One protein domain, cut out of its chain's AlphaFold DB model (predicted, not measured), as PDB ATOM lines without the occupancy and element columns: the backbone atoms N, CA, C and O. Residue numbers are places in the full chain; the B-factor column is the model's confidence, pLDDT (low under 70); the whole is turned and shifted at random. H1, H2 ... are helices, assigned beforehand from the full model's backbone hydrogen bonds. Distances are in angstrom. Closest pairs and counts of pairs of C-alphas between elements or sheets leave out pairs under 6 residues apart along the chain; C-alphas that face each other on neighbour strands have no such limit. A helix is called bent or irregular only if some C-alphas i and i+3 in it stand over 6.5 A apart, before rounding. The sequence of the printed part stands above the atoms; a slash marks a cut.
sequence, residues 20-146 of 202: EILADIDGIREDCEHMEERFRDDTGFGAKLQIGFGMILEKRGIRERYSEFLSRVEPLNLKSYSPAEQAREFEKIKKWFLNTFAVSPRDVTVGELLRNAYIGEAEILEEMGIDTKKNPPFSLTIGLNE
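This is residues 20 to 146 of the 202 residues of an uncharacterized protein of Candidatus Sungbacteria bacterium RIFCSPLOWO2_01_FULL_47_10 (UniProt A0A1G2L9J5). Three helices, H3, H4 and H5, stand side by side in an up-and-down bundle, their centres making a triangle, and H7 crosses H3 on the side away from H4. H1 packs on the first part of H7, H2 packs on the first part of H5, and the stretch after H7, residues 128 to 146, folds back as a long tail with no named element. The printed part has 127 residues with seven named helices, H1 to H7 in chain order, and no named strand; the class is all helix. The whole is compact, with a radius of gyration of the C-alphas of 14.1 A, and spans 37 by 34 by 26 A.

H1, residues 20 to 26, begins at C-alpha 20 at (20.513, 24.928, -16.656). H2 is residues 32 to 38. H3, residues 45 to 59, is 21.3 A long from first to last C-alpha. H4, residues 66 to 77, is 16.5 A long and only just irregular, with C-alphas 72 and 75 6.6 A apart. H5, residues 83 to 101, is the longest helix at 25.8 A and begins at C-alpha 83 at (3.494, 11.016, -5.872). H6 is residues 105 to 108. H7, residues 110 to 127, is 25.5 A long and ends at C-alpha 127 at (6.492, 42.989, -11.488).

H3, H4 and H5 form the bundle, each running against the one before it. H3 and H4 are a helical hairpin at a shallow tilt of 20 degrees; their closest C-alphas, of Gly 46 and Leu 76, are 4.5 A apart. H4 and H5 are another, at a shallow tilt of 16 degrees, with the C-alphas of Leu 76 and Gln 86 closest at 5.5 A. H3 and H5 are close but not clearly touching, at 6.8 A between the C-alphas of Gly 46 and Gln 86. H7 touches H3, closest at the C-alphas of Gly 52 and Leu 113, 4.1 A, and only just about perpendicular at 73 degrees. H7 is apart from H4 and H5. H1 touches residues 111 to 115 of H7, closest at the C-alphas of Ile 25 and Gly 111, 5.2 A. H2 touches residues 83 to 88 of H5 at a steep tilt of 59 degrees, with the C-alphas of Glu 36 and Ala 84 closest at 5.1 A. H6 and H5 only just touch, with 3 pairs of C-alphas within 8 A, the closest being Lys 94 and Val 108 at 6.6 A. Every O i to N i+4 pair is within hydrogen-bond range in H1, H2, H3, H5 and H7; in H4 5 of 8 are, and H6 is too short for such a pair.

The two C-alphas farthest apart, of Glu 33 and Gly 129, are 39.7 A apart. The printed part has no cut, and no link between helices is long. Mean pLDDT of the printed part is 74.9; 39 residues are under 70, among them residues 38 to 44, 77 to 84 and 128 to 146.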
ATOM      1  N   GLU A  20      20.424  26.061 -17.591       68.25
ATOM      2  CA  GLU A  20      20.513  24.928 -16.656       68.25
ATOM      3  C   GLU A  20      19.119  24.397 -16.284       68.25
ATOM      4  O   GLU A  20      18.872  23.195 -16.302       68.25
ATOM      5  N   ILE A  21      18.170  25.305 -16.055       70.25
ATOM      6  CA  ILE A  21      16.781  24.967 -15.712       70.25
ATOM      7  C   ILE A  21      16.047  24.428 -16.936       70.25
ATOM      8  O   ILE A  21      15.255  23.495 -16.834       70.25
ATOM      9  N   LEU A  22      16.322  25.003 -18.108       75.00
ATOM     10  CA  LEU A  22      15.797  24.496 -19.371       75.00
ATOM     11  C   LEU A  22      16.220  23.044 -19.609       75.00
ATOM     12  O   LEU A  22      15.371  22.230 -19.965       75.00
ATOM     13  N   ALA A  23      17.491  22.717 -19.369       75.31
ATOM     14  CA  ALA A  23      18.006  21.360 -19.510       75.31
ATOM     15  C   ALA A  23      17.334  20.380 -18.532       75.31
ATOM     16  O   ALA A  23      16.949  19.283 -18.939       75.31
ATOM     17  N   ASP A  24      17.130  20.791 -17.278       72.69
ATOM     18  CA  ASP A  24      16.448  19.973 -16.269       72.69
ATOM     19  C   ASP A  24      14.985  19.694 -16.626       72.69
ATOM     20  O   ASP A  24      14.504  18.573 -16.450       72.69
ATOM     21  N   ILE A  25      14.282  20.699 -17.152       77.50
ATOM     22  CA  ILE A  25      12.904  20.563 -17.627       77.50
ATOM     23  C   ILE A  25      12.840  19.661 -18.868       77.50
ATOM     24  O   ILE A  25      11.979  18.784 -18.941       77.50
ATOM     25  N   ASP A  26      13.730  19.866 -19.843       79.25
ATOM     26  CA  ASP A  26      13.765  19.083 -21.088       79.25
ATOM     27  C   ASP A  26      14.150  17.618 -20.863       79.25
ATOM     28  O   ASP A  26      13.800  16.752 -21.667       79.25
ATOM     29  N   GLY A  27      14.838  17.325 -19.759       77.44
ATOM     30  CA  GLY A  27      15.182  15.968 -19.350       77.44
ATOM     31  C   GLY A  27      14.019  15.161 -18.758       77.44
ATOM     32  O   GLY A  27      14.186  13.964 -18.515       77.44
ATOM     33  N   ILE A  28      12.852  15.769 -18.509       76.75
ATOM     34  CA  ILE A  28      11.718  15.088 -17.869       76.75
ATOM     35  C   ILE A  28      11.068  14.103 -18.842       76.75
ATOM     36  O   ILE A  28      10.570  14.467 -19.907       76.75
ATOM     37  N   ARG A  29      11.024  12.829 -18.440       77.75
ATOM     38  CA  ARG A  29      10.323  11.765 -19.169       77.75
ATOM     39  C   ARG A  29       8.895  11.632 -18.642       77.75
ATOM     40  O   ARG A  29       8.685  11.500 -17.441       77.75
ATOM     41  N   GLU A  30       7.921  11.658 -19.550       74.62
ATOM     42  CA  GLU A  30       6.482  11.621 -19.234       74.62
ATOM     43  C   GLU A  30       5.882  10.222 -19.269       74.62
ATOM     44  O   GLU A  30       4.891   9.955 -19.952       74.62
ATOM     45  N   ASP A  31       6.480   9.308 -18.528       77.81
ATOM     46  CA  ASP A  31       5.823   8.056 -18.200       77.81
ATOM     47  C   ASP A  31       5.618   7.970 -16.690       77.81
ATOM     48  O   ASP A  31       6.354   8.567 -15.906       77.81
ATOM     49  N   CYS A  32       4.553   7.277 -16.289       67.19
ATOM     50  CA  CYS A  32       4.086   7.266 -14.905       67.19
ATOM     51  C   CYS A  32       5.185   6.823 -13.934       67.19
ATOM     52  O   CYS A  32       5.323   7.431 -12.883       67.19
ATOM     53  N   GLU A  33       5.996   5.826 -14.302       70.69
ATOM     54  CA  GLU A  33       7.074   5.303 -13.454       70.69
ATOM     55  C   GLU A  33       8.194   6.337 -13.256       70.69
ATOM     56  O   GLU A  33       8.617   6.576 -12.123       70.69
ATOM     57  N   HIS A  34       8.630   7.019 -14.321       74.56
ATOM     58  CA  HIS A  34       9.645   8.072 -14.202       74.56
ATOM     59  C   HIS A  34       9.114   9.318 -13.490       74.56
ATOM     60  O   HIS A  34       9.853   9.936 -12.725       74.56
ATOM     61  N   MET A  35       7.849   9.696 -13.694       72.62
ATOM     62  CA  MET A  35       7.235  10.802 -12.950       72.62
ATOM     63  C   MET A  35       7.106  10.461 -11.460       72.62
ATOM     64  O   MET A  35       7.407  11.292 -10.607       72.62
ATOM     65  N   GLU A  36       6.718   9.225 -11.143       72.69
ATOM     66  CA  GLU A  36       6.645   8.710  -9.775       72.69
ATOM     67  C   GLU A  36       7.994   8.759  -9.056       72.69
ATOM     68  O   GLU A  36       8.059   9.129  -7.884       72.69
ATOM     69  N   GLU A  37       9.076   8.388  -9.742       71.50
ATOM     70  CA  GLU A  37      10.429   8.446  -9.194       71.50
ATOM     71  C   GLU A  37      10.942   9.886  -9.076       71.50
ATOM     72  O   GLU A  37      11.430  10.277  -8.016       71.50
ATOM     73  N   ARG A  38      10.790  10.692 -10.132       68.62
ATOM     74  CA  ARG A  38      11.330  12.057 -10.211       68.62
ATOM     75  C   ARG A  38      10.690  13.009  -9.207       68.62
ATOM     76  O   ARG A  38      11.384  13.873  -8.678       68.62
ATOM     77  N   PHE A  39       9.393  12.859  -8.952       68.69
ATOM     78  CA  PHE A  39       8.629  13.750  -8.077       68.69
ATOM     79  C   PHE A  39       8.285  13.114  -6.732       68.69
ATOM     80  O   PHE A  39       7.474  13.665  -5.989       68.69
ATOM     81  N   ARG A  40       8.914  11.977  -6.393       65.00
ATOM     82  CA  ARG A  40       8.649  11.250  -5.144       65.00
ATOM     83  C   ARG A  40       8.713  12.153  -3.912       65.00
ATOM     84  O   ARG A  40       7.879  12.055  -3.017       65.00
ATOM     85  N   ASP A  41       9.702  13.034  -3.904       58.41
ATOM     86  CA  ASP A  41      10.010  13.916  -2.784       58.41
ATOM     87  C   ASP A  41       9.634  15.383  -3.071       58.41
ATOM     88  O   ASP A  41       9.922  16.274  -2.273       58.41
ATOM     89  N   ASP A  42       8.958  15.663  -4.194       66.88
ATOM     90  CA  ASP A  42       8.539  17.013  -4.582       66.88
ATOM     91  C   ASP A  42       7.117  17.311  -4.091       66.88
ATOM     92  O   ASP A  42       6.128  17.214  -4.816       66.88
ATOM     93  N   THR A  43       7.007  17.744  -2.836       59.00
ATOM     94  CA  THR A  43       5.723  18.128  -2.225       59.00
ATOM     95  C   THR A  43       5.074  19.361  -2.873       59.00
ATOM     96  O   THR A  43       3.939  19.696  -2.537       59.00
ATOM     97  N   GLY A  44       5.784  20.055  -3.771       66.94
ATOM     98  CA  GLY A  44       5.294  21.194  -4.543       66.94
ATOM     99  C   GLY A  44       4.822  20.836  -5.954       66.94
ATOM    100  O   GLY A  44       4.320  21.714  -6.654       66.94
ATOM    101  N   PHE A  45       4.971  19.580  -6.384       73.06
ATOM    102  CA  PHE A  45       4.728  19.162  -7.765       73.06
ATOM    103  C   PHE A  45       3.309  19.485  -8.249       73.06
ATOM    104  O   PHE A  45       3.140  20.153  -9.270       73.06
ATOM    105  N   GLY A  46       2.286  19.100  -7.480       75.19
ATOM    106  CA  GLY A  46       0.890  19.386  -7.818       75.19
ATOM    107  C   GLY A  46       0.586  20.878  -7.989       75.19
ATOM    108  O   GLY A  46      -0.092  21.265  -8.943       75.19
ATOM    109  N   ALA A  47       1.170  21.726  -7.137       74.31
ATOM    110  CA  ALA A  47       0.993  23.172  -7.216       74.31
ATOM    111  C   ALA A  47       1.637  23.755  -8.481       74.31
ATOM    112  O   ALA A  47       1.023  24.570  -9.166       74.31
ATOM    113  N   LYS A  48       2.838  23.291  -8.847       79.44
ATOM    114  CA  LYS A  48       3.523  23.720 -10.077       79.44
ATOM    115  C   LYS A  48       2.723  23.349 -11.321       79.44
ATOM    116  O   LYS A  48       2.571  24.169 -12.222       79.44
ATOM    117  N   LEU A  49       2.156  22.140 -11.353       82.75
ATOM    118  CA  LEU A  49       1.275  21.718 -12.443       82.75
ATOM    119  C   LEU A  49       0.018  22.585 -12.518       82.75
ATOM    120  O   LEU A  49      -0.359  23.010 -13.610       82.75
ATOM    121  N   GLN A  50      -0.612  22.891 -11.380       83.31
ATOM    122  CA  GLN A  50      -1.755  23.804 -11.337       83.31
ATOM    123  C   GLN A  50      -1.399  25.185 -11.901       83.31
ATOM    124  O   GLN A  50      -2.155  25.705 -12.723       83.31
ATOM    125  N   ILE A  51      -0.270  25.772 -11.491       80.69
ATOM    126  CA  ILE A  51       0.183  27.072 -12.005       80.69
ATOM    127  C   ILE A  51       0.421  26.971 -13.516       80.69
ATOM    128  O   ILE A  51      -0.089  27.796 -14.270       80.69
ATOM    129  N   GLY A  52       1.101  25.918 -13.976       86.19
ATOM    130  CA  GLY A  52       1.345  25.669 -15.396       86.19
ATOM    131  C   GLY A  52       0.060  25.612 -16.224       86.19
ATOM    132  O   GLY A  52      -0.043  26.278 -17.255       86.19
ATOM    133  N   PHE A  53      -0.956  24.883 -15.753       87.81
ATOM    134  CA  PHE A  53      -2.263  24.850 -16.414       87.81
ATOM    135  C   PHE A  53      -2.953  26.219 -16.387       87.81
ATOM    136  O   PHE A  53      -3.528  26.633 -17.394       87.81
ATOM    137  N   GLY A  54      -2.883  26.929 -15.257       85.88
ATOM    138  CA  GLY A  54      -3.441  28.272 -15.105       85.88
ATOM    139  C   GLY A  54      -2.857  29.259 -16.118       85.88
ATOM    140  O   GLY A  54      -3.610  29.967 -16.782       85.88
ATOM    141  N   MET A  55      -1.541  29.216 -16.323       83.94
ATOM    142  CA  MET A  55      -0.837  30.053 -17.299       83.94
ATOM    143  C   MET A  55      -1.263  29.770 -18.745       83.94
ATOM    144  O   MET A  55      -1.336  30.690 -19.558       83.94
ATOM    145  N   ILE A  56      -1.592  28.520 -19.090       87.00
ATOM    146  CA  ILE A  56      -2.132  28.186 -20.421       87.00
ATOM    147  C   ILE A  56      -3.511  28.822 -20.621       87.00
ATOM    148  O   ILE A  56      -3.781  29.376 -21.690       87.00
ATOM    149  N   LEU A  57      -4.381  28.746 -19.607       85.25
ATOM    150  CA  LEU A  57      -5.706  29.369 -19.659       85.25
ATOM    151  C   LEU A  57      -5.587  30.888 -19.798       85.25
ATOM    152  O   LEU A  57      -6.236  31.473 -20.668       85.25
ATOM    153  N   GLU A  58      -4.711  31.509 -19.009       82.88
ATOM    154  CA  GLU A  58      -4.463  32.950 -19.042       82.88
ATOM    155  C   GLU A  58      -3.951  33.418 -20.408       82.88
ATOM    156  O   GLU A  58      -4.547  34.315 -21.008       82.88
ATOM    157  N   LYS A  59      -2.925  32.756 -20.964       82.56
ATOM    158  CA  LYS A  59      -2.371  33.068 -22.296       82.56
ATOM    159  C   LYS A  59      -3.409  32.970 -23.414       82.56
ATOM    160  O   LYS A  59      -3.307  33.674 -24.417       82.56
ATOM    161  N   ARG A  60      -4.402  32.094 -23.259       81.94
ATOM    162  CA  ARG A  60      -5.504  31.923 -24.217       81.94
ATOM    163  C   ARG A  60      -6.708  32.821 -23.921       81.94
ATOM    164  O   ARG A  60      -7.674  32.784 -24.677       81.94
ATOM    165  N   GLY A  61      -6.666  33.617 -22.851       80.06
ATOM    166  CA  GLY A  61      -7.777  34.464 -22.420       80.06
ATOM    167  C   GLY A  61      -9.005  33.679 -21.948       80.06
ATOM    168  O   GLY A  61     -10.101  34.235 -21.915       80.06
ATOM    169  N   ILE A  62      -8.836  32.401 -21.594       77.56
ATOM    170  CA  ILE A  62      -9.923  31.510 -21.182       77.56
ATOM    171  C   ILE A  62     -10.232  31.781 -19.713       77.56
ATOM    172  O   ILE A  62      -9.431  31.487 -18.826       77.56
ATOM    173  N   ARG A  63     -11.415  32.341 -19.454       74.50
ATOM    174  CA  ARG A  63     -11.902  32.633 -18.093       74.50
ATOM    175  C   ARG A  63     -13.137  31.816 -17.742       74.50
ATOM    176  O   ARG A  63     -13.431  31.592 -16.566       74.50
ATOM    177  N   GLU A  64     -13.864  31.349 -18.750       67.69
ATOM    178  CA  GLU A  64     -14.963  30.422 -18.571       67.69
ATOM    179  C   GLU A  64     -14.473  29.121 -17.923       67.69
ATOM    180  O   GLU A  64     -13.419  28.583 -18.254       67.69
ATOM    181  N   ARG A  65     -15.258  28.601 -16.971       75.50
ATOM    182  CA  ARG A  65     -14.988  27.330 -16.273       75.50
ATOM    183  C   ARG A  65     -13.710  27.314 -15.421       75.50
ATOM    184  O   ARG A  65     -13.305  26.241 -14.986       75.50
ATOM    185  N   TYR A  66     -13.129  28.473 -15.093       74.56
ATOM    186  CA  TYR A  66     -11.976  28.556 -14.185       74.56
ATOM    187  C   TYR A  66     -12.266  27.931 -12.809       74.56
ATOM    188  O   TYR A  66     -11.437  27.219 -12.258       74.56
ATOM    189  N   SER A  67     -13.484  28.098 -12.284       73.69
ATOM    190  CA  SER A  67     -13.914  27.440 -11.042       73.69
ATOM    191  C   SER A  67     -13.970  25.910 -11.149       73.69
ATOM    192  O   SER A  67     -13.658  25.217 -10.185       73.69
ATOM    193  N   GLU A  68     -14.333  25.371 -12.317       81.31
ATOM    194  CA  GLU A  68     -14.297  23.927 -12.580       81.31
ATOM    195  C   GLU A  68     -12.861  23.427 -12.763       81.31
ATOM    196  O   GLU A  68     -12.528  22.332 -12.322       81.31
ATOM    197  N   PHE A  69     -11.996  24.229 -13.386       85.12
ATOM    198  CA  PHE A  69     -10.565  23.951 -13.431       85.12
ATOM    199  C   PHE A  69      -9.993  23.835 -12.015       85.12
ATOM    200  O   PHE A  69      -9.425  22.794 -11.696       85.12
ATOM    201  N   LEU A  70     -10.218  24.838 -11.158       76.81
ATOM    202  CA  LEU A  70      -9.718  24.846  -9.780       76.81
ATOM    203  C   LEU A  70     -10.184  23.618  -8.986       76.81
ATOM    204  O   LEU A  70      -9.363  22.975  -8.338       76.81
ATOM    205  N   SER A  71     -11.461  23.235  -9.083       77.12
ATOM    206  CA  SER A  71     -11.972  22.056  -8.366       77.12
ATOM    207  C   SER A  71     -11.410  20.733  -8.890       77.12
ATOM    208  O   SER A  71     -11.290  19.768  -8.140       77.12
ATOM    209  N   ARG A  72     -11.045  20.665 -10.175       80.56
ATOM    210  CA  ARG A  72     -10.453  19.464 -10.777       80.56
ATOM    211  C   ARG A  72      -8.962  19.333 -10.542       80.56
ATOM    212  O   ARG A  72      -8.477  18.210 -10.560       80.56
ATOM    213  N   VAL A  73      -8.248  20.440 -10.346       80.31
ATOM    214  CA  VAL A  73      -6.814  20.418 -10.012       80.31
ATOM    215  C   VAL A  73      -6.551  20.402  -8.514       80.31
ATOM    216  O   VAL A  73      -5.473  19.987  -8.111       80.31
ATOM    217  N   GLU A  74      -7.537  20.759  -7.684       74.06
ATOM    218  CA  GLU A  74      -7.465  20.645  -6.223       74.06
ATOM    219  C   GLU A  74      -6.917  19.284  -5.738       74.06
ATOM    220  O   GLU A  74      -6.028  19.299  -4.882       74.06
ATOM    221  N   PRO A  75      -7.313  18.123  -6.309       72.50
ATOM    222  CA  PRO A  75      -6.752  16.820  -5.954       72.50
ATOM    223  C   PRO A  75      -5.229  16.694  -6.089       72.50
ATOM    224  O   PRO A  75      -4.623  15.982  -5.292       72.50
ATOM    225  N   LEU A  76      -4.591  17.410  -7.027       70.94
ATOM    226  CA  LEU A  76      -3.126  17.416  -7.168       70.94
ATOM    227  C   LEU A  76      -2.428  18.020  -5.948       70.94
ATOM    228  O   LEU A  76      -1.269  17.715  -5.689       70.94
ATOM    229  N   ASN A  77      -3.134  18.854  -5.187       66.56
ATOM    230  CA  ASN A  77      -2.596  19.551  -4.026       66.56
ATOM    231  C   ASN A  77      -2.948  18.864  -2.701       66.56
ATOM    232  O   ASN A  77      -2.602  19.373  -1.628       66.56
ATOM    233  N   LEU A  78      -3.655  17.728  -2.744       59.47
ATOM    234  CA  LEU A  78      -4.063  17.004  -1.545       59.47
ATOM    235  C   LEU A  78      -2.896  16.201  -0.958       59.47
ATOM    236  O   LEU A  78      -2.289  15.366  -1.621       59.47
ATOM    237  N   LYS A  79      -2.654  16.385   0.348       49.50
ATOM    238  CA  LYS A  79      -1.617  15.677   1.127       49.50
ATOM    239  C   LYS A  79      -1.802  14.155   1.165       49.50
ATOM    240  O   LYS A  79      -0.870  13.429   1.484       49.50
ATOM    241  N   SER A  80      -3.020  13.673   0.918       49.75
ATOM    242  CA  SER A  80      -3.326  12.241   0.921       49.75
ATOM    243  C   SER A  80      -2.865  11.528  -0.345       49.75
ATOM    244  O   SER A  80      -2.924  10.305  -0.370       49.75
ATOM    245  N   TYR A  81      -2.450  12.268  -1.378       55.38
ATOM    246  CA  TYR A  81      -1.992  11.690  -2.630       55.38
ATOM    247  C   TYR A  81      -0.483  11.495  -2.541       55.38
ATOM    248  O   TYR A  81       0.285  12.454  -2.462       55.38
ATOM    249  N   SER A  82      -0.063  10.238  -2.569       63.00
ATOM    250  CA  SER A  82       1.307   9.871  -2.899       63.00
ATOM    251  C   SER A  82       1.697  10.446  -4.272       63.00
ATOM    252  O   SER A  82       0.830  10.676  -5.116       63.00
ATOM    253  N   PRO A  83       2.996  10.621  -4.552       64.44
ATOM    254  CA  PRO A  83       3.494  11.016  -5.872       64.44
ATOM    255  C   PRO A  83       2.915  10.178  -7.026       64.44
ATOM    256  O   PRO A  83       2.585  10.712  -8.081       64.44
ATOM    257  N   ALA A  84       2.682   8.881  -6.799       67.62
ATOM    258  CA  ALA A  84       1.998   7.990  -7.739       67.62
ATOM    259  C   ALA A  84       0.526   8.332  -7.956       67.62
ATOM    260  O   ALA A  84       0.023   8.292  -9.080       67.62
ATOM    261  N   GLU A  85      -0.185   8.702  -6.899       72.31
ATOM    262  CA  GLU A  85      -1.559   9.177  -7.023       72.31
ATOM    263  C   GLU A  85      -1.606  10.543  -7.716       72.31
ATOM    264  O   GLU A  85      -2.475  10.744  -8.559       72.31
ATOM    265  N   GLN A  86      -0.645  11.437  -7.457       73.12
ATOM    266  CA  GLN A  86      -0.522  12.721  -8.158       73.12
ATOM    267  C   GLN A  86      -0.216  12.536  -9.650       73.12
ATOM    268  O   GLN A  86      -0.865  13.169 -10.476       73.12
ATOM    269  N   ALA A  87       0.697  11.631 -10.016       75.94
ATOM    270  CA  ALA A  87       1.011  11.300 -11.408       75.94
ATOM    271  C   ALA A  87      -0.212  10.741 -12.159       75.94
ATOM    272  O   ALA A  87      -0.522  11.151 -13.279       75.94
ATOM    273  N   ARG A  88      -0.969   9.840 -11.520       78.94
ATOM    274  CA  ARG A  88      -2.211   9.297 -12.095       78.94
ATOM    275  C   ARG A  88      -3.306  10.347 -12.207       78.94
ATOM    276  O   ARG A  88      -4.066  10.337 -13.174       78.94
ATOM    277  N   GLU A  89      -3.431  11.216 -11.212       84.06
ATOM    278  CA  GLU A  89      -4.424  12.286 -11.226       84.06
ATOM    279  C   GLU A  89      -4.081  13.349 -12.270       84.06
ATOM    280  O   GLU A  89      -4.965  13.809 -12.992       84.06
ATOM    281  N   PHE A  90      -2.792  13.644 -12.448       85.62
ATOM    282  CA  PHE A  90      -2.295  14.500 -13.513       85.62
ATOM    283  C   PHE A  90      -2.744  13.998 -14.888       85.62
ATOM    284  O   PHE A  90      -3.309  14.774 -15.653       85.62
ATOM    285  N   GLU A  91      -2.602  12.704 -15.185       86.38
ATOM    286  CA  GLU A  91      -3.064  12.135 -16.459       86.38
ATOM    287  C   GLU A  91      -4.581  12.301 -16.676       86.38
ATOM    288  O   GLU A  91      -5.040  12.606 -17.786       86.38
ATOM    289  N   LYS A  92      -5.391  12.170 -15.616       88.69
ATOM    290  CA  LYS A  92      -6.844  12.409 -15.700       88.69
ATOM    291  C   LYS A  92      -7.155  13.875 -15.990       88.69
ATOM    292  O   LYS A  92      -7.983  14.162 -16.860       88.69
ATOM    293  N   ILE A  93      -6.490  14.788 -15.284       89.62
ATOM    294  CA  ILE A  93      -6.646  16.235 -15.452       89.62
ATOM    295  C   ILE A  93      -6.193  16.653 -16.845       89.62
ATOM    296  O   ILE A  93      -6.951  17.320 -17.539       89.62
ATOM    297  N   LYS A  94      -5.024  16.190 -17.299       90.56
ATOM    298  CA  LYS A  94      -4.477  16.416 -18.643       90.56
ATOM    299  C   LYS A  94      -5.483  16.012 -19.714       90.56
ATOM    300  O   LYS A  94      -5.818  16.815 -20.585       90.56
ATOM    301  N   LYS A  95      -6.045  14.802 -19.618       91.44
ATOM    302  CA  LYS A  95      -7.071  14.320 -20.552       91.44
ATOM    303  C   LYS A  95      -8.328  15.190 -20.537       91.44
ATOM    304  O   LYS A  95      -8.863  15.515 -21.596       91.44
ATOM    305  N   TRP A  96      -8.820  15.561 -19.356       91.50
ATOM    306  CA  TRP A  96      -9.978  16.448 -19.237       91.50
ATOM    307  C   TRP A  96      -9.702  17.840 -19.821       91.50
ATOM    308  O   TRP A  96     -10.532  18.361 -20.567       91.50
ATOM    309  N   PHE A  97      -8.539  18.415 -19.521       91.81
ATOM    310  CA  PHE A  97      -8.123  19.746 -19.947       91.81
ATOM    311  C   PHE A  97      -8.018  19.820 -21.474       91.81
ATOM    312  O   PHE A  97      -8.579  20.724 -22.091       91.81
ATOM    313  N   LEU A  98      -7.410  18.802 -22.094       92.19
ATOM    314  CA  LEU A  98      -7.339  18.650 -23.550       92.19
ATOM    315  C   LEU A  98      -8.722  18.616 -24.203       92.19
ATOM    316  O   LEU A  98      -8.972  19.337 -25.168       92.19
ATOM    317  N   ASN A  99      -9.634  17.816 -23.647       90.94
ATOM    318  CA  ASN A  99     -10.995  17.687 -24.169       90.94
ATOM    319  C   ASN A  99     -11.836  18.955 -23.967       90.94
ATOM    320  O   ASN A  99     -12.779  19.188 -24.716       90.94
ATOM    321  N   THR A 100     -11.528  19.739 -22.936       89.88
ATOM    322  CA  THR A 100     -12.337  20.891 -22.531       89.88
ATOM    323  C   THR A 100     -11.923  22.172 -23.241       89.88
ATOM    324  O   THR A 100     -12.787  22.917 -23.692       89.88
ATOM    325  N   PHE A 101     -10.618  22.422 -23.347       86.94
ATOM    326  CA  PHE A 101     -10.086  23.713 -23.792       86.94
ATOM    327  C   PHE A 101      -9.464  23.672 -25.194       86.94
ATOM    328  O   PHE A 101      -8.886  24.666 -25.634       86.94
ATOM    329  N   ALA A 102      -9.570  22.535 -25.899       85.31
ATOM    330  CA  ALA A 102      -9.021  22.338 -27.245       85.31
ATOM    331  C   ALA A 102      -7.553  22.805 -27.360       85.31
ATOM    332  O   ALA A 102      -7.149  23.493 -28.306       85.31
ATOM    333  N   VAL A 103      -6.749  22.478 -26.345       86.50
ATOM    334  CA  VAL A 103      -5.310  22.768 -26.324       86.50
ATOM    335  C   VAL A 103      -4.522  21.641 -26.992       86.50
ATOM    336  O   VAL A 103      -5.020  20.524 -27.138       86.50
ATOM    337  N   SER A 104      -3.297  21.925 -27.438       88.75
ATOM    338  CA  SER A 104      -2.448  20.885 -28.021       88.75
ATOM    339  C   SER A 104      -1.963  19.939 -26.918       88.75
ATOM    340  O   SER A 104      -1.576  20.420 -25.854       88.75
ATOM    341  N   PRO A 105      -1.872  18.614 -27.153       88.88
ATOM    342  CA  PRO A 105      -1.204  17.696 -26.226       88.88
ATOM    343  C   PRO A 105       0.227  18.117 -25.874       88.88
ATOM    344  O   PRO A 105       0.695  17.816 -24.782       88.88
ATOM    345  N   ARG A 106       0.902  18.837 -26.782       88.69
ATOM    346  CA  ARG A 106       2.244  19.389 -26.559       88.69
ATOM    347  C   ARG A 106       2.266  20.542 -25.557       88.69
ATOM    348  O   ARG A 106       3.290  20.750 -24.931       88.69
ATOM    349  N   ASP A 107       1.153  21.254 -25.392       87.38
ATOM    350  CA  ASP A 107       1.072  22.404 -24.481       87.38
ATOM    351  C   ASP A 107       0.920  21.947 -23.019       87.38
ATOM    352  O   ASP A 107       1.138  22.720 -22.097       87.38
ATOM    353  N   VAL A 108       0.519  20.691 -22.795       89.69
ATOM    354  CA  VAL A 108       0.176  20.133 -21.470       89.69
ATOM    355  C   VAL A 108       1.097  18.985 -21.055       89.69
ATOM    356  O   VAL A 108       0.740  18.143 -20.229       89.69
ATOM    357  N   THR A 109       2.276  18.920 -21.666       88.62
ATOM    358  CA  THR A 109       3.403  18.132 -21.160       88.62
ATOM    359  C   THR A 109       3.832  18.687 -19.795       88.62
ATOM    360  O   THR A 109       3.817  19.900 -19.616       88.62
ATOM    361  N   VAL A 110       4.228  17.842 -18.842       85.12
ATOM    362  CA  VAL A 110       4.841  18.229 -17.561       85.12
ATOM    363  C   VAL A 110       5.958  19.240 -17.784       85.12
ATOM    364  O   VAL A 110       5.975  20.267 -17.113       85.12
ATOM    365  N   GLY A 111       6.842  18.998 -18.757       86.12
ATOM    366  CA  GLY A 111       7.916  19.935 -19.088       86.12
ATOM    367  C   GLY A 111       7.375  21.323 -19.443       86.12
ATOM    368  O   GLY A 111       7.766  22.322 -18.847       86.12
ATOM    369  N   GLU A 112       6.404  21.390 -20.352       87.75
ATOM    370  CA  GLU A 112       5.765  22.654 -20.748       87.75
ATOM    371  C   GLU A 112       4.965  23.312 -19.614       87.75
ATOM    372  O   GLU A 112       4.980  24.533 -19.472       87.75
ATOM    373  N   LEU A 113       4.308  22.536 -18.750       88.56
ATOM    374  CA  LEU A 113       3.605  23.073 -17.585       88.56
ATOM    375  C   LEU A 113       4.584  23.685 -16.581       88.56
ATOM    376  O   LEU A 113       4.324  24.773 -16.075       88.56
ATOM    377  N   LEU A 114       5.732  23.046 -16.346       84.94
ATOM    378  CA  LEU A 114       6.787  23.587 -15.490       84.94
ATOM    379  C   LEU A 114       7.424  24.845 -16.098       84.94
ATOM    380  O   LEU A 114       7.637  25.813 -15.372       84.94
ATOM    381  N   ARG A 115       7.644  24.888 -17.422       86.00
ATOM    382  CA  ARG A 115       8.084  26.113 -18.131       86.00
ATOM    383  C   ARG A 115       7.106  27.252 -17.927       86.00
ATOM    384  O   ARG A 115       7.509  28.364 -17.604       86.00
ATOM    385  N   ASN A 116       5.821  26.974 -18.127       87.00
ATOM    386  CA  ASN A 116       4.770  27.968 -17.994       87.00
ATOM    387  C   ASN A 116       4.647  28.466 -16.554       87.00
ATOM    388  O   ASN A 116       4.567  29.675 -16.356       87.00
ATOM    389  N   ALA A 117       4.710  27.566 -15.569       83.38
ATOM    390  CA  ALA A 117       4.734  27.937 -14.158       83.38
ATOM    391  C   ALA A 117       5.933  28.834 -13.829       83.38
ATOM    392  O   ALA A 117       5.773  29.870 -13.191       83.38
ATOM    393  N   TYR A 118       7.108  28.480 -14.346       82.00
ATOM    394  CA  TYR A 118       8.336  29.239 -14.152       82.00
ATOM    395  C   TYR A 118       8.297  30.640 -14.733       82.00
ATOM    396  O   TYR A 118       8.625  31.599 -14.038       82.00
ATOM    397  N   ILE A 119       7.864  30.768 -15.983       82.94
ATOM    398  CA  ILE A 119       7.717  32.074 -16.624       82.94
ATOM    399  C   ILE A 119       6.693  32.918 -15.864       82.94
ATOM    400  O   ILE A 119       6.996  34.056 -15.530       82.94
ATOM    401  N   GLY A 120       5.526  32.353 -15.534       79.12
ATOM    402  CA  GLY A 120       4.473  33.091 -14.836       79.12
ATOM    403  C   GLY A 120       4.914  33.603 -13.468       79.12
ATOM    404  O   GLY A 120       4.741  34.774 -13.146       79.12
ATOM    405  N   GLU A 121       5.550  32.750 -12.671       76.38
ATOM    406  CA  GLU A 121       6.089  33.154 -11.374       76.38
ATOM    407  C   GLU A 121       7.218  34.183 -11.509       76.38
ATOM    408  O   GLU A 121       7.252  35.147 -10.746       76.38
ATOM    409  N   ALA A 122       8.125  34.019 -12.478       77.56
ATOM    410  CA  ALA A 122       9.199  34.979 -12.721       77.56
ATOM    411  C   ALA A 122       8.655  36.358 -13.110       77.56
ATOM    412  O   ALA A 122       9.086  37.360 -12.545       77.56
ATOM    413  N   GLU A 123       7.678  36.407 -14.015       77.50
ATOM    414  CA  GLU A 123       7.025  37.645 -14.442       77.50
ATOM    415  C   GLU A 123       6.356  38.351 -13.253       77.50
ATOM    416  O   GLU A 123       6.542  39.556 -13.067       77.50
ATOM    417  N   ILE A 124       5.667  37.606 -12.382       71.44
ATOM    418  CA  ILE A 124       5.063  38.152 -11.157       71.44
ATOM    419  C   ILE A 124       6.137  38.718 -10.215       71.44
ATOM    420  O   ILE A 124       5.974  39.819  -9.682       71.44
ATOM    421  N   LEU A 125       7.241  37.995 -10.002       67.69
ATOM    422  CA  LEU A 125       8.341  38.442  -9.142       67.69
ATOM    423  C   LEU A 125       9.008  39.713  -9.688       67.69
ATOM    424  O   LEU A 125       9.236  40.662  -8.934       67.69
ATOM    425  N   GLU A 126       9.250  39.789 -10.995       69.81
ATOM    426  CA  GLU A 126       9.796  40.992 -11.628       69.81
ATOM    427  C   GLU A 126       8.834  42.183 -11.517       69.81
ATOM    428  O   GLU A 126       9.249  43.285 -11.154       69.81
ATOM    429  N   GLU A 127       7.529  41.972 -11.720       70.75
ATOM    430  CA  GLU A 127       6.492  42.989 -11.488       70.75
ATOM    431  C   GLU A 127       6.392  43.429 -10.019       70.75
ATOM    432  O   GLU A 127       5.827  44.476  -9.688       70.75
ATOM    433  N   MET A 128       6.908  42.622  -9.097       58.22
ATOM    434  CA  MET A 128       7.042  42.952  -7.679       58.22
ATOM    435  C   MET A 128       8.338  43.696  -7.353       58.22
ATOM    436  O   MET A 128       8.534  44.066  -6.195       58.22
ATOM    437  N   GLY A 129       9.210  43.932  -8.337       63.81
ATOM    438  CA  GLY A 129      10.544  44.487  -8.117       63.81
ATOM    439  C   GLY A 129      11.480  43.514  -7.392       63.81
ATOM    440  O   GLY A 129      12.458  43.946  -6.781       63.81
ATOM    441  N   ILE A 130      11.165  42.216  -7.415       65.94
ATOM    442  CA  ILE A 130      11.974  41.162  -6.810       65.94
ATOM    443  C   ILE A 130      12.956  40.645  -7.865       65.94
ATOM    444  O   ILE A 130      12.572  40.255  -8.962       65.94
ATOM    445  N   ASP A 131      14.242  40.631  -7.515       67.81
ATOM    446  CA  ASP A 131      15.303  40.085  -8.364       67.81
ATOM    447  C   ASP A 131      15.210  38.553  -8.401       67.81
ATOM    448  O   ASP A 131      15.559  37.884  -7.420       67.81
ATOM    449  N   THR A 132      14.763  38.006  -9.534       66.62
ATOM    450  CA  THR A 132      14.591  36.564  -9.774       66.62
ATOM    451  C   THR A 132      15.904  35.783  -9.756       66.62
ATOM    452  O   THR A 132      15.893  34.574  -9.535       66.62
ATOM    453  N   LYS A 133      17.060  36.448  -9.911       67.94
ATOM    454  CA  LYS A 133      18.373  35.798  -9.757       67.94
ATOM    455  C   LYS A 133      18.720  35.533  -8.298       67.94
ATOM    456  O   LYS A 133      19.489  34.623  -8.007       67.94
ATOM    457  N   LYS A 134      18.188  36.349  -7.385       64.56
ATOM    458  CA  LYS A 134      18.375  36.201  -5.933       64.56
ATOM    459  C   LYS A 134      17.225  35.447  -5.279       64.56
ATOM    460  O   LYS A 134      17.442  34.781  -4.276       64.56
ATOM    461  N   ASN A 135      16.025  35.571  -5.838       64.62
ATOM    462  CA  ASN A 135      14.799  34.946  -5.360       64.62
ATOM    463  C   ASN A 135      14.167  34.189  -6.533       64.62
ATOM    464  O   ASN A 135      13.296  34.735  -7.212       64.62
ATOM    465  N   PRO A 136      14.660  32.980  -6.835       64.44
ATOM    466  CA  PRO A 136      14.158  32.206  -7.959       64.44
ATOM    467  C   PRO A 136      12.662  31.875  -7.820       64.44
ATOM    468  O   PRO A 136      12.190  31.700  -6.693       64.44
ATOM    469  N   PRO A 137      11.932  31.725  -8.943       67.12
ATOM    470  CA  PRO A 137      10.589  31.150  -8.948       67.12
ATOM    471  C   PRO A 137      10.491  29.850  -8.138       67.12
ATOM    472  O   PRO A 137      11.406  29.026  -8.141       67.12
ATOM    473  N   PHE A 138       9.363  29.632  -7.471       61.03
ATOM    474  CA  PHE A 138       9.086  28.408  -6.715       61.03
ATOM    475  C   PHE A 138       9.098  27.158  -7.608       61.03
ATOM    476  O   PHE A 138       9.638  26.116  -7.245       61.03
ATOM    477  N   SER A 139       8.558  27.269  -8.810       56.19
ATOM    478  CA  SER A 139       8.607  26.293  -9.902       56.19
ATOM    479  C   SER A 139      10.019  25.842 -10.303       56.19
ATOM    480  O   SER A 139      10.154  24.752 -10.853       56.19
ATOM    481  N   LEU A 140      11.069  26.604  -9.963       50.19
ATOM    482  CA  LEU A 140      12.482  26.219 -10.123       50.19
ATOM    483  C   LEU A 140      12.879  25.063  -9.188       50.19
ATOM    484  O   LEU A 140      13.865  24.377  -9.421       50.19
ATOM    485  N   THR A 141      12.111  24.809  -8.130       54.03
ATOM    486  CA  THR A 141      12.401  23.759  -7.146       54.03
ATOM    487  C   THR A 141      11.986  22.362  -7.627       54.03
ATOM    488  O   THR A 141      11.296  21.648  -6.909       54.03
ATOM    489  N   ILE A 142      12.306  21.980  -8.868       45.62
ATOM    490  CA  ILE A 142      12.040  20.632  -9.405       45.62
ATOM    491  C   ILE A 142      12.773  19.609  -8.529       45.62
ATOM    492  O   ILE A 142      13.995  19.508  -8.587       45.62
ATOM    493  N   GLY A 143      12.021  18.881  -7.696       47.69
ATOM    494  CA  GLY A 143      12.576  18.356  -6.450       47.69
ATOM    495  C   GLY A 143      12.846  19.536  -5.526       47.69
ATOM    496  O   GLY A 143      13.729  20.350  -5.800       47.69
ATOM    497  N   LEU A 144      12.023  19.703  -4.485       44.47
ATOM    498  CA  LEU A 144      12.173  20.827  -3.564       44.47
ATOM    499  C   LEU A 144      13.646  20.986  -3.218       44.47
ATOM    500  O   LEU A 144      14.279  19.980  -2.919       44.47
ATOM    501  N   ASN A 145      14.165  22.214  -3.293       44.84
ATOM    502  CA  ASN A 145      15.510  22.552  -2.847       44.84
ATOM    503  C   ASN A 145      15.663  21.981  -1.434       44.84
ATOM    504  O   ASN A 145      15.178  22.584  -0.477       44.84
ATOM    505  N   GLU A 146      16.213  20.766  -1.332       47.84
ATOM    506  CA  GLU A 146      16.108  19.953  -0.120       47.84
ATOM    507  C   GLU A 146      16.811  20.661   1.030       47.84
ATOM    508  O   GLU A 146      16.500  20.413   2.187       47.84
TER     509      GLU A 146